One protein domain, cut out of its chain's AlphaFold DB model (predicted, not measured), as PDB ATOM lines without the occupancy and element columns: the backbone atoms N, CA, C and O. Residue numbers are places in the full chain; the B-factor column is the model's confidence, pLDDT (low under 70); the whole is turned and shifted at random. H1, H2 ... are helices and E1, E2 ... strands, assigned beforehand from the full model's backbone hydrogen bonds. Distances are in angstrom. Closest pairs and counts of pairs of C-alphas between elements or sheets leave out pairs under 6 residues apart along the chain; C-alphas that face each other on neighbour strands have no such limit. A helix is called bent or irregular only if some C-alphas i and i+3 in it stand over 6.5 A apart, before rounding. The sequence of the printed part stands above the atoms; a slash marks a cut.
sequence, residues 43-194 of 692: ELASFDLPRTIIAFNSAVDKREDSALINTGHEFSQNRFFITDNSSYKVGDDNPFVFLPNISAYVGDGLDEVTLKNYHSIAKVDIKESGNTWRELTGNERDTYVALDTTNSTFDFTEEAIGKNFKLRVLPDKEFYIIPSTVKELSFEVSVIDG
ATOM      1  N   GLU A  43      99.268  83.232 177.164       83.50
ATOM      2  CA  GLU A  43      98.184  84.142 177.545       83.50
ATOM      3  C   GLU A  43      97.752  84.982 176.342       83.50
ATOM      4  O   GLU A  43      98.586  85.592 175.672       83.50
ATOM      5  N   LEU A  44      96.451  84.986 176.040       84.75
ATOM      6  CA  LEU A  44      95.904  85.713 174.892       84.75
ATOM      7  C   LEU A  44      95.855  87.223 175.161       84.75
ATOM      8  O   LEU A  44      95.240  87.666 176.127       84.75
ATOM      9  N   ALA A  45      96.446  88.008 174.264       84.19
ATOM     10  CA  ALA A  45      96.432  89.467 174.299       84.19
ATOM     11  C   ALA A  45      95.187  90.047 173.596       84.19
ATOM     12  O   ALA A  45      94.580  90.993 174.098       84.19
ATOM     13  N   SER A  46      94.770  89.453 172.470       85.62
ATOM     14  CA  SER A  46      93.562  89.835 171.719       85.62
ATOM     15  C   SER A  46      92.820  88.625 171.139       85.62
ATOM     16  O   SER A  46      93.409  87.561 170.926       85.62
ATOM     17  N   PHE A  47      91.516  88.788 170.902       88.81
ATOM     18  CA  PHE A  47      90.646  87.806 170.246       88.81
ATOM     19  C   PHE A  47      89.452  88.539 169.616       88.81
ATOM     20  O   PHE A  47      88.420  88.738 170.258       88.81
ATOM     21  N   ASP A  48      89.623  88.977 168.370       90.44
ATOM     22  CA  ASP A  48      88.689  89.845 167.642       90.44
ATOM     23  C   ASP A  48      88.165  89.180 166.359       90.44
ATOM     24  O   ASP A  48      88.785  88.264 165.820       90.44
ATOM     25  N   LEU A  49      87.026  89.651 165.832       90.44
ATOM     26  CA  LEU A  49      86.428  89.112 164.598       90.44
ATOM     27  C   LEU A  49      87.439  89.051 163.430       90.44
ATOM     28  O   LEU A  49      88.327  89.905 163.352       90.44
ATOM     29  N   PRO A  50      87.305  88.087 162.494       89.75
ATOM     30  CA  PRO A  50      88.139  88.022 161.290       89.75
ATOM     31  C   PRO A  50      88.156  89.355 160.526       89.75
ATOM     32  O   PRO A  50      87.139  90.050 160.458       89.75
ATOM     33  N   ARG A  51      89.298  89.727 159.922       89.38
ATOM     34  CA  ARG A  51      89.443  91.027 159.220       89.38
ATOM     35  C   ARG A  51      88.415  91.201 158.107       89.38
ATOM     36  O   ARG A  51      87.857  92.281 157.957       89.38
ATOM     37  N   THR A  52      88.152  90.116 157.396       91.25
ATOM     38  CA  THR A  52      87.153  89.979 156.337       91.25
ATOM     39  C   THR A  52      85.746  90.315 156.833       91.25
ATOM     40  O   THR A  52      85.033  91.100 156.217       91.25
ATOM     41  N   ILE A  53      85.369  89.823 158.013       93.25
ATOM     42  CA  ILE A  53      84.080  90.114 158.657       93.25
ATOM     43  C   ILE A  53      84.011  91.560 159.171       93.25
ATOM     44  O   ILE A  53      82.968  92.203 159.063       93.25
ATOM     45  N   ILE A  54      85.116  92.116 159.678       93.19
ATOM     46  CA  ILE A  54      85.192  93.541 160.044       93.19
ATOM     47  C   ILE A  54      85.043  94.430 158.795       93.19
ATOM     48  O   ILE A  54      84.341  95.442 158.847       93.19
ATOM     49  N   ALA A  55      85.652  94.044 157.669       92.75
ATOM     50  CA  ALA A  55      85.518  94.733 156.388       92.75
ATOM     51  C   ALA A  55      84.078  94.666 155.857       92.75
ATOM     52  O   ALA A  55      83.508  95.715 155.565       92.75
ATOM     53  N   PHE A  56      83.458  93.480 155.842       95.25
ATOM     54  CA  PHE A  56      82.047  93.280 155.493       95.25
ATOM     55  C   PHE A  56      81.110  94.150 156.339       95.25
ATOM     56  O   PHE A  56      80.342  94.935 155.787       95.25
ATOM     57  N   ASN A  57      81.208  94.081 157.674       94.31
ATOM     58  CA  ASN A  57      80.377  94.889 158.573       94.31
ATOM     59  C   ASN A  57      80.575  96.385 158.282       94.31
ATOM     60  O   ASN A  57      79.613  97.129 158.106       94.31
ATOM     61  N   SER A  58      81.830  96.817 158.116       93.81
ATOM     62  CA  SER A  58      82.130  98.197 157.747       93.81
ATOM     63  C   SER A  58      81.638  98.584 156.347       93.81
ATOM     64  O   SER A  58      81.473  99.783 156.113       93.81
ATOM     65  N   ALA A  59      81.476  97.655 155.407       93.44
ATOM     66  CA  ALA A  59      80.900  97.934 154.099       93.44
ATOM     67  C   ALA A  59      79.381  98.094 154.225       93.44
ATOM     68  O   ALA A  59      78.849  99.101 153.761       93.44
ATOM     69  N   VAL A  60      78.719  97.174 154.941       93.25
ATOM     70  CA  VAL A  60      77.280  97.184 155.264       93.25
ATOM     71  C   VAL A  60      76.852  98.470 155.981       93.25
ATOM     72  O   VAL A  60      75.838  99.056 155.595       93.25
ATOM     73  N   ASP A  61      77.643  98.940 156.951       92.38
ATOM     74  CA  ASP A  61      77.414 100.180 157.715       92.38
ATOM     75  C   ASP A  61      77.616 101.466 156.890       92.38
ATOM     76  O   ASP A  61      77.120 102.532 157.254       92.38
ATOM     77  N   LYS A  62      78.382 101.398 155.792       92.25
ATOM     78  CA  LYS A  62      78.747 102.557 154.953       92.25
ATOM     79  C   LYS A  62      77.937 102.638 153.655       92.25
ATOM     80  O   LYS A  62      78.310 103.413 152.774       92.25
ATOM     81  N   ARG A  63      76.868 101.849 153.516       92.19
ATOM     82  CA  ARG A  63      76.017 101.825 152.315       92.19
ATOM     83  C   ARG A  63      75.206 103.114 152.158       92.19
ATOM     84  O   ARG A  63      74.908 103.801 153.131       92.19
ATOM     85  N   GLU A  64      74.875 103.446 150.916       92.31
ATOM     86  CA  GLU A  64      74.170 104.675 150.530       92.31
ATOM     87  C   GLU A  64      72.713 104.379 150.129       92.31
ATOM     88  O   GLU A  64      72.388 103.277 149.691       92.31
ATOM     89  N   ASP A  65      71.817 105.351 150.290       91.12
ATOM     90  CA  ASP A  65      70.397 105.214 149.942       91.12
ATOM     91  C   ASP A  65      70.163 105.607 148.470       91.12
ATOM     92  O   ASP A  65      70.545 106.700 148.043       91.12
ATOM     93  N   SER A  66      69.536 104.728 147.679       84.31
ATOM     94  CA  SER A  66      69.237 104.993 146.264       84.31
ATOM     95  C   SER A  66      68.085 105.977 146.056       84.31
ATOM     96  O   SER A  66      67.931 106.506 144.954       84.31
ATOM     97  N   ALA A  67      67.298 106.287 147.093       85.31
ATOM     98  CA  ALA A  67      66.301 107.355 147.046       85.31
ATOM     99  C   ALA A  67      66.939 108.748 146.852       85.31
ATOM    100  O   ALA A  67      66.266 109.685 146.426       85.31
ATOM    101  N   LEU A  68      68.246 108.886 147.115       81.81
ATOM    102  CA  LEU A  68      69.002 110.128 146.932       81.81
ATOM    103  C   LEU A  68      69.386 110.414 145.465       81.81
ATOM    104  O   LEU A  68      69.915 111.488 145.176       81.81
ATOM    105  N   ILE A  69      69.146 109.485 144.527       72.38
ATOM    106  CA  ILE A  69      69.576 109.633 143.120       72.38
ATOM    107  C   ILE A  69      68.965 110.891 142.498       72.38
ATOM    108  O   ILE A  69      69.675 111.773 142.016       72.38
ATOM    109  N   ASN A  70      67.652 111.047 142.644       66.50
ATOM    110  CA  ASN A  70      66.914 112.203 142.147       66.50
ATOM    111  C   ASN A  70      67.058 113.479 143.017       66.50
ATOM    112  O   ASN A  70      66.321 114.442 142.816       66.50
ATOM    113  N   THR A  71      68.005 113.531 143.971       69.75
ATOM    114  CA  THR A  71      68.257 114.721 144.817       69.75
ATOM    115  C   THR A  71      69.551 115.472 144.485       69.75
ATOM    116  O   THR A  71      69.887 116.420 145.192       69.75
ATOM    117  N   GLY A  72      70.306 115.054 143.461       64.56
ATOM    118  CA  GLY A  72      71.611 115.646 143.126       64.56
ATOM    119  C   GLY A  72      72.722 115.290 144.125       64.56
ATOM    120  O   GLY A  72      73.608 116.101 144.388       64.56
ATOM    121  N   HIS A  73      72.645 114.104 144.734       75.44
ATOM    122  CA  HIS A  73      73.625 113.618 145.705       75.44
ATOM    123  C   HIS A  73      74.897 113.079 145.024       75.44
ATOM    124  O   HIS A  73      74.826 112.285 144.086       75.44
ATOM    125  N   GLU A  74      76.081 113.451 145.520       84.94
ATOM    126  CA  GLU A  74      77.350 112.881 145.047       84.94
ATOM    127  C   GLU A  74      77.621 111.509 145.686       84.94
ATOM    128  O   GLU A  74      78.189 111.404 146.773       84.94
ATOM    129  N   PHE A  75      77.229 110.440 144.989       85.88
ATOM    130  CA  PHE A  75      77.494 109.061 145.413       85.88
ATOM    131  C   PHE A  75      78.980 108.711 145.433       85.88
ATOM    132  O   PHE A  75      79.732 109.023 144.506       85.88
ATOM    133  N   SER A  76      79.393 107.941 146.440       90.06
ATOM    134  CA  SER A  76      80.756 107.425 146.487       90.06
ATOM    135  C   SER A  76      80.965 106.284 145.489       90.06
ATOM    136  O   SER A  76      80.173 105.338 145.431       90.06
ATOM    137  N   GLN A  77      82.111 106.304 144.801       90.25
ATOM    138  CA  GLN A  77      82.633 105.163 144.037       90.25
ATOM    139  C   GLN A  77      83.041 103.968 144.930       90.25
ATOM    140  O   GLN A  77      83.357 102.900 144.421       90.25
ATOM    141  N   ASN A  78      83.083 104.127 146.260       90.06
ATOM    142  CA  ASN A  78      83.585 103.114 147.202       90.06
ATOM    143  C   ASN A  78      82.525 102.622 148.202       90.06
ATOM    144  O   ASN A  78      82.878 102.090 149.254       90.06
ATOM    145  N   ARG A  79      81.236 102.833 147.917       93.50
ATOM    146  CA  ARG A  79      80.127 102.406 148.781       93.50
ATOM    147  C   ARG A  79      79.017 101.775 147.957       93.50
ATOM    148  O   ARG A  79      78.610 102.330 146.938       93.50
ATOM    149  N   PHE A  80      78.520 100.648 148.437       95.81
ATOM    150  CA  PHE A  80      77.357  99.949 147.899       95.81
ATOM    151  C   PHE A  80      76.061 100.684 148.251       95.81
ATOM    152  O   PHE A  80      76.063 101.537 149.141       95.81
ATOM    153  N   PHE A  81      74.954 100.363 147.587       95.69
ATOM    154  CA  PHE A  81      73.638 100.817 148.033       95.69
ATOM    155  C   PHE A  81      73.061  99.893 149.110       95.69
ATOM    156  O   PHE A  81      73.448  98.726 149.241       95.69
ATOM    157  N   ILE A  82      72.125 100.427 149.892       92.00
ATOM    158  CA  ILE A  82      71.327  99.661 150.847       92.00
ATOM    159  C   ILE A  82      70.401  98.713 150.072       92.00
ATOM    160  O   ILE A  82      69.546  99.143 149.303       92.00
ATOM    161  N   THR A  83      70.577  97.418 150.313       88.44
ATOM    162  CA  THR A  83      69.774  96.308 149.784       88.44
ATOM    163  C   THR A  83      69.438  95.328 150.908       88.44
ATOM    164  O   THR A  83      70.211  95.205 151.870       88.44
ATOM    165  N   ASP A  84      68.322  94.604 150.768       80.25
ATOM    166  CA  ASP A  84      67.901  93.543 151.701       80.25
ATOM    167  C   ASP A  84      68.852  92.329 151.680       80.25
ATOM    168  O   ASP A  84      68.980  91.607 152.670       80.25
ATOM    169  N   ASN A  85      69.585  92.138 150.577       75.25
ATOM    170  CA  ASN A  85      70.628  91.125 150.403       75.25
ATOM    171  C   ASN A  85      71.925  91.484 151.167       75.25
ATOM    172  O   ASN A  85      73.007  91.512 150.590       75.25
ATOM    173  N   SER A  86      71.818  91.786 152.469       84.12
ATOM    174  CA  SER A  86      72.933  92.222 153.329       84.12
ATOM    175  C   SER A  86      73.374  91.206 154.387       84.12
ATOM    176  O   SER A  86      74.034  91.570 155.357       84.12
ATOM    177  N   SER A  87      72.972  89.945 154.242       92.12
ATOM    178  CA  SER A  87      73.488  88.807 155.011       92.12
ATOM    179  C   SER A  87      74.823  88.337 154.427       92.12
ATOM    180  O   SER A  87      74.887  88.153 153.212       92.12
ATOM    181  N   TYR A  88      75.824  88.042 155.256       96.81
ATOM    182  CA  TYR A  88      77.042  87.377 154.782       96.81
ATOM    183  C   TYR A  88      76.696  85.978 154.266       96.81
ATOM    184  O   TYR A  88      76.040  85.208 154.976       96.81
ATOM    185  N   LYS A  89      77.107  85.646 153.043       97.38
ATOM    186  CA  LYS A  89      76.930  84.303 152.484       97.38
ATOM    187  C   LYS A  89      78.163  83.446 152.703       97.38
ATOM    188  O   LYS A  89      79.284  83.957 152.745       97.38
ATOM    189  N   VAL A  90      77.933  82.145 152.788       97.88
ATOM    190  CA  VAL A  90      78.945  81.086 152.742       97.88
ATOM    191  C   VAL A  90      78.444  79.982 151.811       97.88
ATOM    192  O   VAL A  90      77.233  79.791 151.684       97.88
ATOM    193  N   GLY A  91      79.371  79.304 151.150       97.88
ATOM    194  CA  GLY A  91      79.111  78.138 150.311       97.88
ATOM    195  C   GLY A  91      79.158  76.820 151.086       97.88
ATOM    196  O   GLY A  91      79.656  76.792 152.218       97.88
ATOM    197  N   ASP A  92      78.697  75.741 150.460       97.69
ATOM    198  CA  ASP A  92      78.795  74.360 150.947       97.69
ATOM    199  C   ASP A  92      79.673  73.429 150.083       97.69
ATOM    200  O   ASP A  92      80.034  72.357 150.557       97.69
ATOM    201  N   ASP A  93      80.130  73.840 148.888       96.25
ATOM    202  CA  ASP A  93      81.054  73.027 148.061       96.25
ATOM    203  C   ASP A  93      82.422  72.783 148.743       96.25
ATOM    204  O   ASP A  93      83.180  71.894 148.348       96.25
ATOM    205  N   ASN A  94      82.794  73.607 149.732       95.81
ATOM    206  CA  ASN A  94      84.047  73.496 150.482       95.81
ATOM    207  C   ASN A  94      83.967  74.155 151.883       95.81
ATOM    208  O   ASN A  94      83.116  75.017 152.110       95.81
ATOM    209  N   PRO A  95      84.893  73.851 152.818       95.81
ATOM    210  CA  PRO A  95      84.849  74.415 154.168       95.81
ATOM    211  C   PRO A  95      85.043  75.941 154.225       95.81
ATOM    212  O   PRO A  95      86.080  76.477 153.820       95.81
ATOM    213  N   PHE A  96      84.099  76.646 154.852       95.31
ATOM    214  CA  PHE A  96      84.241  78.064 155.184       95.31
ATOM    215  C   PHE A  96      85.223  78.261 156.352       95.31
ATOM    216  O   PHE A  96      85.097  77.627 157.401       95.31
ATOM    217  N   VAL A  97      86.200  79.163 156.202       89.44
ATOM    218  CA  VAL A  97      87.226  79.445 157.224       89.44
ATOM    219  C   VAL A  97      86.802  80.630 158.098       89.44
ATOM    220  O   VAL A  97      86.785  81.774 157.643       89.44
ATOM    221  N   PHE A  98      86.540  80.384 159.385       87.88
ATOM    222  CA  PHE A  98      86.298  81.435 160.378       87.88
ATOM    223  C   PHE A  98      87.507  81.542 161.315       87.88
ATOM    224  O   PHE A  98      87.580  80.890 162.357       87.88
ATOM    225  N   LEU A  99      88.473  82.384 160.940       84.50
ATOM    226  CA  LEU A  99      89.723  82.582 161.680       84.50
ATOM    227  C   LEU A  99      89.785  83.996 162.299       84.50
ATOM    228  O   LEU A  99      90.103  84.958 161.594       84.50
ATOM    229  N   PRO A 100      89.446  84.154 163.595       85.06
ATOM    230  CA  PRO A 100      89.603  85.403 164.344       85.06
ATOM    231  C   PRO A 100      91.005  86.018 164.247       85.06
ATOM    232  O   PRO A 100      91.996  85.324 164.024       85.06
ATOM    233  N   ASN A 101      91.107  87.328 164.480       85.44
ATOM    234  CA  ASN A 101      92.396  87.957 164.760       85.44
ATOM    235  C   ASN A 101      92.795  87.595 166.197       85.44
ATOM    236  O   ASN A 101      92.069  87.926 167.134       85.44
ATOM    237  N   ILE A 102      93.936  86.922 166.367       83.19
ATOM    238  CA  ILE A 102      94.403  86.451 167.677       83.19
ATOM    239  C   ILE A 102      95.870  86.802 167.867       83.19
ATOM    240  O   ILE A 102      96.716  86.481 167.028       83.19
ATOM    241  N   SER A 103      96.179  87.395 169.014       85.56
ATOM    242  CA  SER A 103      97.546  87.546 169.496       85.56
ATOM    243  C   SER A 103      97.694  86.996 170.907       85.56
ATOM    244  O   SER A 103      96.739  86.956 171.684       85.56
ATOM    245  N   ALA A 104      98.896  86.531 171.230       84.12
ATOM    246  CA  ALA A 104      99.230  85.934 172.514       84.12
ATOM    247  C   ALA A 104     100.659  86.299 172.923       84.12
ATOM    248  O   ALA A 104     101.517  86.502 172.063       84.12
ATOM    249  N   TYR A 105     100.924  86.354 174.223       83.31
ATOM    250  CA  TYR A 105     102.262  86.605 174.748       83.31
ATOM    251  C   TYR A 105     103.130  85.340 174.745       83.31
ATOM    252  O   TYR A 105     102.631  84.218 174.874       83.31
ATOM    253  N   VAL A 106     104.444  85.525 174.618       72.25
ATOM    254  CA  VAL A 106     105.463  84.468 174.719       72.25
ATOM    255  C   VAL A 106     106.403  84.769 175.892       72.25
ATOM    256  O   VAL A 106     106.755  85.925 176.128       72.25
ATOM    257  N   GLY A 107     106.811  83.728 176.627       66.25
ATOM    258  CA  GLY A 107     107.722  83.846 177.771       66.25
ATOM    259  C   GLY A 107     107.154  84.717 178.897       66.25
ATOM    260  O   GLY A 107     105.990  84.588 179.265       66.25
ATOM    261  N   ASP A 108     107.980  85.625 179.420       65.19
ATOM    262  CA  ASP A 108     107.745  86.531 180.558       65.19
ATOM    263  C   ASP A 108     106.553  87.518 180.413       65.19
ATOM    264  O   ASP A 108     106.402  88.422 181.237       65.19
ATOM    265  N   GLY A 109     105.719  87.396 179.376       64.56
ATOM    266  CA  GLY A 109     104.594  88.303 179.106       64.56
ATOM    267  C   GLY A 109     104.982  89.592 178.371       64.56
ATOM    268  O   GLY A 109     104.233  90.566 178.415       64.56
ATOM    269  N   LEU A 110     106.163  89.630 177.741       61.50
ATOM    270  CA  LEU A 110     106.734  90.846 177.140       61.50
ATOM    271  C   LEU A 110     106.583  90.925 175.614       61.50
ATOM    272  O   LEU A 110     106.340  92.015 175.099       61.50
ATOM    273  N   ASP A 111     106.704  89.800 174.907       74.06
ATOM    274  CA  ASP A 111     106.633  89.753 173.443       74.06
ATOM    275  C   ASP A 111     105.272  89.206 172.983       74.06
ATOM    276  O   ASP A 111     104.922  88.053 173.243       74.06
ATOM    277  N   GLU A 112     104.498  90.045 172.292       80.38
ATOM    278  CA  GLU A 112     103.213  89.692 171.681       80.38
ATOM    279  C   GLU A 112     103.422  89.114 170.271       80.38
ATOM    280  O   GLU A 112     104.107  89.710 169.438       80.38
ATOM    281  N   VAL A 113     102.796  87.970 169.971       80.12
ATOM    282  CA  VAL A 113     102.836  87.340 168.643       80.12
ATOM    283  C   VAL A 113     101.436  87.029 168.120       80.12
ATOM    284  O   VAL A 113     100.583  86.511 168.839       80.12
ATOM    285  N   THR A 114     101.199  87.307 166.838       80.56
ATOM    286  CA  THR A 114      99.983  86.884 166.128       80.56
ATOM    287  C   THR A 114     100.015  85.375 165.884       80.56
ATOM    288  O   THR A 114     101.002  84.852 165.359       80.56
ATOM    289  N   LEU A 115      98.938  84.671 166.232       75.38
ATOM    290  CA  LEU A 115      98.789  83.246 165.935       75.38
ATOM    291  C   LEU A 115      98.252  83.060 164.507       75.38
ATOM    292  O   LEU A 115      97.377  83.805 164.074       75.38
ATOM    293  N   LYS A 116      98.779  82.076 163.765       71.25
ATOM    294  CA  LYS A 116      98.299  81.740 162.405       71.25
ATOM    295  C   LYS A 116      97.172  80.705 162.405       71.25
ATOM    296  O   LYS A 116      96.258  80.805 161.601       71.25
ATOM    297  N   ASN A 117      97.246  79.751 163.328       71.81
ATOM    298  CA  ASN A 117      96.236  78.734 163.595       71.81
ATOM    299  C   ASN A 117      95.967  78.757 165.106       71.81
ATOM    300  O   ASN A 117      96.848  79.155 165.878       71.81
ATOM    301  N   TYR A 118      94.790  78.308 165.537       78.81
ATOM    302  CA  TYR A 118      94.479  78.148 166.956       78.81
ATOM    303  C   TYR A 118      93.432  77.059 167.184       78.81
ATOM    304  O   TYR A 118      92.576  76.824 166.331       78.81
ATOM    305  N   HIS A 119      93.486  76.434 168.358       83.38
ATOM    306  CA  HIS A 119      92.456  75.498 168.800       83.38
ATOM    307  C   HIS A 119      91.244  76.250 169.352       83.38
ATOM    308  O   HIS A 119      91.386  77.150 170.189       83.38
ATOM    309  N   SER A 120      90.052  75.883 168.884       86.19
ATOM    310  CA  SER A 120      88.817  76.607 169.172       86.19
ATOM    311  C   SER A 120      87.670  75.698 169.608       86.19
ATOM    312  O   SER A 120      87.525  74.561 169.166       86.19
ATOM    313  N   ILE A 121      86.810  76.221 170.479       89.12
ATOM    314  CA  ILE A 121      85.517  75.626 170.806       89.12
ATOM    315  C   ILE A 121      84.480  76.323 169.926       89.12
ATOM    316  O   ILE A 121      84.101  77.467 170.186       89.12
ATOM    317  N   ALA A 122      84.041  75.626 168.879       91.62
ATOM    318  CA  ALA A 122      83.034  76.096 167.936       91.62
ATOM    319  C   ALA A 122      81.630  75.552 168.268       91.62
ATOM    320  O   ALA A 122      81.452  74.388 168.636       91.62
ATOM    321  N   LYS A 123      80.623  76.410 168.105       93.31
ATOM    322  CA  LYS A 123      79.186  76.145 168.247       93.31
ATOM    323  C   LYS A 123      78.441  76.753 167.060       93.31
ATOM    324  O   LYS A 123      78.887  77.745 166.483       93.31
ATOM    325  N   VAL A 124      77.287  76.180 166.731       96.31
ATOM    326  CA  VAL A 124      76.406  76.672 165.666       96.31
ATOM    327  C   VAL A 124      74.965  76.678 166.159       96.31
ATOM    328  O   VAL A 124      74.479  75.659 166.647       96.31
ATOM    329  N   ASP A 125      74.275  77.809 166.006       97.31
ATOM    330  CA  ASP A 125      72.821  77.885 166.162       97.31
ATOM    331  C   ASP A 125      72.134  77.972 164.797       97.31
ATOM    332  O   ASP A 125      72.625  78.659 163.904       97.31
ATOM    333  N   ILE A 126      70.960  77.356 164.653       97.38
ATOM    334  CA  ILE A 126      70.070  77.533 163.497       97.38
ATOM    335  C   ILE A 126      68.992  78.589 163.792       97.38
ATOM    336  O   ILE A 126      68.519  78.712 164.928       97.38
ATOM    337  N   LYS A 127      68.598  79.361 162.774       96.56
ATOM    338  CA  LYS A 127      67.501  80.340 162.843       96.56
ATOM    339  C   LYS A 127      66.152  79.642 162.649       96.56
ATOM    340  O   LYS A 127      65.909  79.076 161.588       96.56
ATOM    341  N   GLU A 128      65.263  79.702 163.642       90.25
ATOM    342  CA  GLU A 128      63.959  79.013 163.572       90.25
ATOM    343  C   GLU A 128      62.825  79.921 163.079       90.25
ATOM    344  O   GLU A 128      62.099  79.580 162.150       90.25
ATOM    345  N   SER A 129      62.644  81.085 163.709       84.38
ATOM    346  CA  SER A 129      61.645  82.080 163.294       84.38
ATOM    347  C   SER A 129      61.954  83.462 163.871       84.38
ATOM    348  O   SER A 129      62.425  83.590 165.007       84.38
ATOM    349  N   GLY A 130      61.704  84.517 163.090       81.00
ATOM    350  CA  GLY A 130      62.085  85.884 163.458       81.00
ATOM    351  C   GLY A 130      63.585  85.978 163.761       81.00
ATOM    352  O   GLY A 130      64.407  85.582 162.941       81.00
ATOM    353  N   ASN A 131      63.928  86.443 164.965       84.62
ATOM    354  CA  ASN A 131      65.308  86.495 165.471       84.62
ATOM    355  C   ASN A 131      65.590  85.419 166.542       84.62
ATOM    356  O   ASN A 131      66.433  85.619 167.417       84.62
ATOM    357  N   THR A 132      64.870  84.294 166.496       93.81
ATOM    358  CA  THR A 132      65.035  83.159 167.422       93.81
ATOM    359  C   THR A 132      66.094  82.189 166.902       93.81
ATOM    360  O   THR A 132      66.034  81.769 165.745       93.81
ATOM    361  N   TRP A 133      67.032  81.821 167.774       96.06
ATOM    362  CA  TRP A 133      68.187  80.969 167.484       96.06
ATOM    363  C   TRP A 133      68.205  79.757 168.421       96.06
ATOM    364  O   TRP A 133      67.937  79.912 169.614       96.06
ATOM    365  N   ARG A 134      68.553  78.573 167.903       96.50
ATOM    366  CA  ARG A 134      68.683  77.332 168.684       96.50
ATOM    367  C   ARG A 134      70.008  76.627 168.398       96.50
ATOM    368  O   ARG A 134      70.288  76.316 167.245       96.50
ATOM    369  N   GLU A 135      70.773  76.326 169.448       97.00
ATOM    370  CA  GLU A 135      72.040  75.586 169.349       97.00
ATOM    371  C   GLU A 135      71.810  74.167 168.794       97.00
ATOM    372  O   GLU A 135      70.970  73.417 169.303       97.00
ATOM    373  N   LEU A 136      72.558  73.805 167.749       96.75
ATOM    374  CA  LEU A 136      72.588  72.466 167.160       96.75
ATOM    375  C   LEU A 136      73.589  71.587 167.916       96.75
ATOM    376  O   LEU A 136      74.703  72.021 168.218       96.75
ATOM    377  N   THR A 137      73.225  70.334 168.208       94.06
ATOM    378  CA  THR A 137      74.079  69.431 169.002       94.06
ATOM    379  C   THR A 137      74.075  67.991 168.484       94.06
ATOM    380  O   THR A 137      73.060  67.490 168.002       94.06
ATOM    381  N   GLY A 138      75.228  67.317 168.593       92.06
ATOM    382  CA  GLY A 138      75.417  65.933 168.137       92.06
ATOM    383  C   GLY A 138      75.000  65.725 166.677       92.06
ATOM    384  O   GLY A 138      75.172  66.615 165.848       92.06
ATOM    385  N   ASN A 139      74.371  64.583 166.393       92.75
ATOM    386  CA  ASN A 139      73.934  64.184 165.052       92.75
ATOM    387  C   ASN A 139      73.072  65.234 164.314       92.75
ATOM    388  O   ASN A 139      73.036  65.227 163.088       92.75
ATOM    389  N   GLU A 140      72.355  66.113 165.028       95.12
ATOM    390  CA  GLU A 140      71.559  67.179 164.400       95.12
ATOM    391  C   GLU A 140      72.448  68.299 163.837       95.12
ATOM    392  O   GLU A 140      72.169  68.825 162.764       95.12
ATOM    393  N   ARG A 141      73.554  68.632 164.517       96.38
ATOM    394  CA  ARG A 141      74.590  69.515 163.960       96.38
ATOM    395  C   ARG A 141      75.217  68.867 162.732       96.38
ATOM    396  O   ARG A 141      75.320  69.510 161.696       96.38
ATOM    397  N   ASP A 142      75.561  67.588 162.844       95.12
ATOM    398  CA  ASP A 142      76.273  66.829 161.807       95.12
ATOM    399  C   ASP A 142      75.411  66.560 160.552       95.12
ATOM    400  O   ASP A 142      75.920  66.069 159.551       95.12
ATOM    401  N   THR A 143      74.115  66.896 160.600       96.94
ATOM    402  CA  THR A 143      73.201  66.932 159.442       96.94
ATOM    403  C   THR A 143      73.351  68.220 158.616       96.94
ATOM    404  O   THR A 143      72.885  68.258 157.486       96.94
ATOM    405  N   TYR A 144      73.964  69.273 159.173       97.94
ATOM    406  CA  TYR A 144      74.067  70.603 158.555       97.94
ATOM    407  C   TYR A 144      75.499  71.116 158.396       97.94
ATOM    408  O   TYR A 144      75.771  71.883 157.474       97.94
ATOM    409  N   VAL A 145      76.391  70.782 159.333       97.62
ATOM    410  CA  VAL A 145      77.750  71.330 159.377       97.62
ATOM    411  C   VAL A 145      78.706  70.439 160.176       97.62
ATOM    412  O   VAL A 145      78.471  70.139 161.352       97.62
ATOM    413  N   ALA A 146      79.820  70.052 159.560       95.62
ATOM    414  CA  ALA A 146      80.973  69.495 160.254       95.62
ATOM    415  C   ALA A 146      81.909  70.628 160.722       95.62
ATOM    416  O   ALA A 146      82.011  71.682 160.095       95.62
ATOM    417  N   LEU A 147      82.567  70.428 161.869       93.06
ATOM    418  CA  LEU A 147      83.413  71.440 162.511       93.06
ATOM    419  C   LEU A 147      84.839  70.920 162.686       93.06
ATOM    420  O   LEU A 147      85.048  69.942 163.408       93.06
ATOM    421  N   ASP A 148      85.813  71.621 162.108       89.31
ATOM    422  CA  ASP A 148      87.232  71.416 162.404       89.31
ATOM    423  C   ASP A 148      87.685  72.441 163.454       89.31
ATOM    424  O   ASP A 148      87.851  73.626 163.171       89.31
ATOM    425  N   THR A 149      87.910  71.984 164.685       82.00
ATOM    426  CA  THR A 149      88.361  72.817 165.814       82.00
ATOM    427  C   THR A 149      89.865  73.116 165.824       82.00
ATOM    428  O   THR A 149      90.335  73.846 166.696       82.00
ATOM    429  N   THR A 150      90.635  72.567 164.880       80.19
ATOM    430  CA  THR A 150      92.082  72.803 164.713       80.19
ATOM    431  C   THR A 150      92.354  73.827 163.615       80.19
ATOM    432  O   THR A 150      93.215  74.694 163.771       80.19
ATOM    433  N   ASN A 151      91.597  73.758 162.518       79.81
ATOM    434  CA  ASN A 151      91.665  74.721 161.417       79.81
ATOM    435  C   ASN A 151      90.594  75.831 161.525       79.81
ATOM    436  O   ASN A 151      90.665  76.816 160.796       79.81
ATOM    437  N   SER A 152      89.644  75.715 162.465       83.44
ATOM    438  CA  SER A 152      88.493  76.619 162.656       83.44
ATOM    439  C   SER A 152      87.644  76.793 161.388       83.44
ATOM    440  O   SER A 152      87.290  77.908 160.994       83.44
ATOM    441  N   THR A 153      87.314  75.666 160.751       91.00
ATOM    442  CA  THR A 153      86.461  75.622 159.557       91.00
ATOM    443  C   THR A 153      85.076  75.050 159.841       91.00
ATOM    444  O   THR A 153      84.872  74.250 160.760       91.00
ATOM    445  N   PHE A 154      84.122  75.509 159.034       95.44
ATOM    446  CA  PHE A 154      82.711  75.155 159.058       95.44
ATOM    447  C   PHE A 154      82.378  74.575 157.685       95.44
ATOM    448  O   PHE A 154      82.307  75.302 156.696       95.44
ATOM    449  N   ASP A 155      82.263  73.256 157.635       97.25
ATOM    450  CA  ASP A 155      82.064  72.474 156.418       97.25
ATOM    451  C   ASP A 155      80.571  72.155 156.305       97.25
ATOM    452  O   ASP A 155      80.052  71.303 157.032       97.25
ATOM    453  N   PHE A 156      79.850  72.962 155.524       98.31
ATOM    454  CA  PHE A 156      78.395  72.877 155.400       98.31
ATOM    455  C   PHE A 156      77.985  71.762 154.434       98.31
ATOM    456  O   PHE A 156      78.748  71.342 153.576       98.31
ATOM    457  N   THR A 157      76.760  71.272 154.587       98.00
ATOM    458  CA  THR A 157      76.160  70.252 153.710       98.00
ATOM    459  C   THR A 157      75.050  70.853 152.848       98.00
ATOM    460  O   THR A 157      74.439  71.823 153.293       98.00
ATOM    461  N   GLU A 158      74.628  70.176 151.773       97.00
ATOM    462  CA  GLU A 158      73.438  70.538 150.968       97.00
ATOM    463  C   GLU A 158      72.190  70.859 151.826       97.00
ATOM    464  O   GLU A 158      71.455  71.815 151.576       97.00
ATOM    465  N   GLU A 159      71.970  70.106 152.911       97.81
ATOM    466  CA  GLU A 159      70.880  70.325 153.875       97.81
ATOM    467  C   GLU A 159      70.947  71.682 154.602       97.81
ATOM    468  O   GLU A 159      69.991  72.078 155.262       97.81
ATOM    469  N   ALA A 160      72.047  72.423 154.517       98.06
ATOM    470  CA  ALA A 160      72.192  73.759 155.079       98.06
ATOM    471  C   ALA A 160      71.784  74.874 154.095       98.06
ATOM    472  O   ALA A 160      71.471  75.977 154.551       98.06
ATOM    473  N   ILE A 161      71.733  74.603 152.784       97.56
ATOM    474  CA  ILE A 161      71.422  75.590 151.735       97.56
ATOM    475  C   ILE A 161      70.101  76.322 152.035       97.56
ATOM    476  O   ILE A 161      69.089  75.736 152.428       97.56
ATOM    477  N   GLY A 162      70.115  77.649 151.882       95.50
ATOM    478  CA  GLY A 162      68.974  78.533 152.138       95.50
ATOM    479  C   GLY A 162      68.669  78.776 153.623       95.50
ATOM    480  O   GLY A 162      67.819  79.613 153.946       95.50
ATOM    481  N   LYS A 163      69.354  78.091 154.548       96.44
ATOM    482  CA  LYS A 163      69.184  78.257 155.998       96.44
ATOM    483  C   LYS A 163      70.166  79.310 156.529       96.44
ATOM    484  O   LYS A 163      71.116  79.726 155.866       96.44
ATOM    485  N   ASN A 164      69.873  79.815 157.726       96.81
ATOM    486  CA  ASN A 164      70.650  80.868 158.378       96.81
ATOM    487  C   ASN A 164      71.211  80.341 159.697       96.81
ATOM    488  O   ASN A 164      70.467  79.760 160.495       96.81
ATOM    489  N   PHE A 165      72.496  80.588 159.928       97.56
ATOM    490  CA  PHE A 165      73.246  80.051 161.056       97.56
ATOM    491  C   PHE A 165      73.967  81.154 161.826       97.56
ATOM    492  O   PHE A 165      74.381  82.166 161.261       97.56
ATOM    493  N   LYS A 166      74.132  80.939 163.130       96.44
ATOM    494  CA  LYS A 166      74.965  81.761 164.000       96.44
ATOM    495  C   LYS A 166      76.174  80.949 164.416       96.44
ATOM    496  O   LYS A 166      76.046  79.990 165.174       96.44
ATOM    497  N   LEU A 167      77.336  81.333 163.907       94.94
ATOM    498  CA  LEU A 167      78.610  80.719 164.259       94.94
ATOM    499  C   LEU A 167      79.091  81.376 165.549       94.94
ATOM    500  O   LEU A 167      79.072  82.606 165.651       94.94
ATOM    501  N   ARG A 168      79.480  80.577 166.544       93.06
ATOM    502  CA  ARG A 168      79.967  81.060 167.842       93.06
ATOM    503  C   ARG A 168      81.260  80.353 168.202       93.06
ATOM    504  O   ARG A 168      81.308  79.125 168.172       93.06
ATOM    505  N   VAL A 169      82.309  81.116 168.497       91.88
ATOM    506  CA  VAL A 169      83.663  80.571 168.649       91.88
ATOM    507  C   VAL A 169      84.407  81.226 169.808       91.88
ATOM    508  O   VAL A 169      84.377  82.446 169.986       91.88
ATOM    509  N   LEU A 170      85.092  80.398 170.592       90.44
ATOM    510  CA  LEU A 170      85.930  80.773 171.730       90.44
ATOM    511  C   LEU A 170      87.280  80.033 171.618       90.44
ATOM    512  O   LEU A 170      87.287  78.906 171.123       90.44
ATOM    513  N   PRO A 171      88.418  80.588 172.078       88.62
ATOM    514  CA  PRO A 171      89.670  79.837 172.159       88.62
ATOM    515  C   PRO A 171      89.548  78.657 173.125       88.62
ATOM    516  O   PRO A 171      88.816  78.734 174.115       88.62
ATOM    517  N   ASP A 172      90.286  77.578 172.874       88.31
ATOM    518  CA  ASP A 172      90.291  76.437 173.784       88.31
ATOM    519  C   ASP A 172      91.253  76.645 174.972       88.31
ATOM    520  O   ASP A 172      92.469  76.793 174.835       88.31
ATOM    521  N   LYS A 173      90.675  76.614 176.174       87.62
ATOM    522  CA  LYS A 173      91.350  76.680 177.480       87.62
ATOM    523  C   LYS A 173      92.355  75.544 177.724       87.62
ATOM    524  O   LYS A 173      93.141  75.639 178.661       87.62
ATOM    525  N   GLU A 174      92.289  74.448 176.964       86.06
ATOM    526  CA  GLU A 174      93.247  73.338 177.075       86.06
ATOM    527  C   GLU A 174      94.588  73.675 176.400       86.06
ATOM    528  O   GLU A 174      95.598  73.046 176.705       86.06
ATOM    529  N   PHE A 175      94.622  74.726 175.570       82.12
ATOM    530  CA  PHE A 175      95.807  75.200 174.846       82.12
ATOM    531  C   PHE A 175      96.228  76.634 175.227       82.12
ATOM    532  O   PHE A 175      97.395  76.995 175.064       82.12
ATOM    533  N   TYR A 176      95.307  77.459 175.747       84.69
ATOM    534  CA  TYR A 176      95.546  78.882 176.024       84.69
ATOM    535  C   TYR A 176      95.141  79.306 177.439       84.69
ATOM    536  O   TYR A 176      94.125  78.868 177.980       84.69
ATOM    537  N   ILE A 177      95.886  80.258 178.006       86.12
ATOM    538  CA  ILE A 177      95.430  81.046 179.154       86.12
ATOM    539  C   ILE A 177      94.540  82.162 178.595       86.12
ATOM    540  O   ILE A 177      94.985  82.994 177.806       86.12
ATOM    541  N   ILE A 178      93.262  82.156 178.978       85.31
ATOM    542  CA  ILE A 178      92.231  83.043 178.421       85.31
ATOM    543  C   ILE A 178      91.855  84.102 179.469       85.31
ATOM    544  O   ILE A 178      91.195  83.761 180.459       85.31
ATOM    545  N   PRO A 179      92.233  85.382 179.289       84.56
ATOM    546  CA  PRO A 179      91.862  86.441 180.222       84.56
ATOM    547  C   PRO A 179      90.359  86.720 180.237       84.56
ATOM    548  O   PRO A 179      89.640  86.511 179.259       84.56
ATOM    549  N   SER A 180      89.872  87.296 181.338       84.62
ATOM    550  CA  SER A 180      88.452  87.637 181.511       84.62
ATOM    551  C   SER A 180      87.946  88.750 180.580       84.62
ATOM    552  O   SER A 180      86.740  89.011 180.550       84.62
ATOM    553  N   THR A 181      88.826  89.390 179.805       83.38
ATOM    554  CA  THR A 181      88.497  90.318 178.714       83.38
ATOM    555  C   THR A 181      88.030  89.592 177.453       83.38
ATOM    556  O   THR A 181      87.069  90.052 176.841       83.38
ATOM    557  N   VAL A 182      88.612  88.433 177.118       85.50
ATOM    558  CA  VAL A 182      88.235  87.610 175.952       85.50
ATOM    559  C   VAL A 182      86.781  87.131 176.073       85.50
ATOM    560  O   VAL A 182      86.271  86.891 177.175       85.50
ATOM    561  N   LYS A 183      86.076  87.041 174.942       89.00
ATOM    562  CA  LYS A 183      84.657  86.659 174.840       89.00
ATOM    563  C   LYS A 183      84.460  85.641 173.719       89.00
ATOM    564  O   LYS A 183      85.294  85.533 172.830       89.00
ATOM    565  N   GLU A 184      83.337  84.928 173.763       91.50
ATOM    566  CA  GLU A 184      82.844  84.174 172.608       91.50
ATOM    567  C   GLU A 184      82.511  85.182 171.496       91.50
ATOM    568  O   GLU A 184      81.722  86.108 171.708       91.50
ATOM    569  N   LEU A 185      83.146  85.036 170.333       92.94
ATOM    570  CA  LEU A 185      82.816  85.804 169.136       92.94
ATOM    571  C   LEU A 185      81.620  85.147 168.455       92.94
ATOM    572  O   LEU A 185      81.520  83.920 168.431       92.94
ATOM    573  N   SER A 186      80.721  85.950 167.883       91.94
ATOM    574  CA  SER A 186      79.545  85.442 167.171       91.94
ATOM    575  C   SER A 186      79.305  86.184 165.864       91.94
ATOM    576  O   SER A 186      79.509  87.397 165.801       91.94
ATOM    577  N   PHE A 187      78.866  85.461 164.835       94.25
ATOM    578  CA  PHE A 187      78.550  86.018 163.522       94.25
ATOM    579  C   PHE A 187      77.375  85.277 162.870       94.25
ATOM    580  O   PHE A 187      77.173  84.093 163.134       94.25
ATOM    581  N   GLU A 188      76.582  85.972 162.052       95.19
ATOM    582  CA  GLU A 188      75.407  85.417 161.365       95.19
ATOM    583  C   GLU A 188      75.694  85.248 159.867       95.19
ATOM    584  O   GLU A 188      76.133  86.193 159.214       95.19
ATOM    585  N   VAL A 189      75.424  84.054 159.329       97.06
ATOM    586  CA  VAL A 189      75.639  83.695 157.917       97.06
ATOM    587  C   VAL A 189      74.388  83.057 157.305       97.06
ATOM    588  O   VAL A 189      73.598  82.420 158.009       97.06
ATOM    589  N   SER A 190      74.219  83.187 155.989       97.00
ATOM    590  CA  SER A 190      73.288  82.373 155.193       97.00
ATOM    591  C   SER A 190      74.082  81.424 154.295       97.00
ATOM    592  O   SER A 190      75.009  81.875 153.627       97.00
ATOM    593  N   VAL A 191      73.709  80.146 154.233       98.06
ATOM    594  CA  VAL A 191      74.363  79.178 153.328       98.06
ATOM    595  C   VAL A 191      73.676  79.201 151.961       98.06
ATOM    596  O   VAL A 191      72.446  79.298 151.891       98.06
ATOM    597  N   ILE A 192      74.454  79.113 150.884       97.00
ATOM    598  CA  ILE A 192      73.989  78.962 149.498       97.00
ATOM    599  C   ILE A 192      74.819  77.894 148.773       97.00
ATOM    600  O   ILE A 192      75.945  77.636 149.176       97.00
ATOM    601  N   ASP A 193      74.256  77.331 147.705       96.06
ATOM    602  CA  ASP A 193      74.932  76.430 146.758       96.06
ATOM    603  C   ASP A 193      76.149  77.149 146.137       96.06
ATOM    604  O   ASP A 193      75.984  78.214 145.526       96.06
ATOM    605  N   GLY A 194      77.364  76.629 146.340       96.19
ATOM    606  CA  GLY A 194      78.583  77.191 145.744       96.19
ATOM    607  C   GLY A 194      79.862  77.112 146.586       96.19
ATOM    608  O   GLY A 194      79.883  76.617 147.712       96.19
TER     609      GLY A 194
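AT A GLANCE: This is residues 43 to 194 of the 692 residues of an uncharacterized protein of Erysipelotrichia bacterium (UniProt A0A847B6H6). A strongly twisted sheet of five strands makes the body, with the hairpin E7 E8 over one of its faces. A second, small sheet, E1 E3 E4, makes the end of the longest axis opposite H2, and H2 with the loop after it makes a thin arm reaching away from the body. The printed part has 152 residues, with named elements in the order E1 H1 H2 E2 E3 E4 E5 E6 E7 E8 E9 E10; the larger sheet runs E2 E10 E9 E5 E6 and is mixed. The class is mixed, helices and strands, with under half of the residues in named elements. The whole is loose, with a radius of gyration of the C-alphas of 18.5 A and spans of 61 by 42 by 27 A.

HOW THE PARTS SIT: Start with E1, residues 43 to 48, antiparallel to E3, residues 101 to 106, at 168 degrees; look for N 48 and O 101, 2.9 A apart. E3 and E4, residues 111 to 114, form a hairpin, with N 104 and O 113 at 2.9 A. Next comes H1, residues 51 to 60, with every O i to N i+4 pair within hydrogen-bond range. H2, residues 66 to 71, has 0 of 2 such pairs but 2 of 3 O i to N i+3 pairs within range, and is only just irregular, C-alphas 67 and 70 being 6.9 A apart. H1 and H2 are apart. In the larger sheet, E2, residues 88 to 91, is an edge strand parallel to E10, residues 185 to 192, with N 190 and O 88 at 2.9 A. H1 is only just on this sheet, with 5 pairs of C-alphas within 10 A, and only grazes it with residues 53 to 60. E9, residues 164 to 171, and E10 form a hairpin, with N 167 and O 187 at 2.9 A. E9 is antiparallel to E5, residues 120 to 129, with N 123 and O 168 at 2.8 A. E5 and the edge strand E6, residues 132 to 135, form a hairpin, with N 126 and O 134 at 2.9 A. E7, residues 145 to 148, and E8, residues 153 to 156, form another, with N 146 and O 155 at 2.8 A; E8 and E5 are near each other.

IN THESE COORDINATES: Find C-alpha 43 at (98.184, 84.142, 177.545), where E1 begins. E5 runs 28.3 A from C-alpha 120 at (88.817, 76.607, 169.172), E9 runs 23.5 A, and E10 runs 22.6 A to C-alpha 192 at (73.989, 78.962, 149.498).

THE WHOLE: The C-alphas of Asn 70 and Asp 108 are the farthest apart, 61.7 A. The printed part has no cut. The links H2 to E2 and E9 to E10 are long. Confidence is under 70 at residues 70 to 72 and 107 to 110.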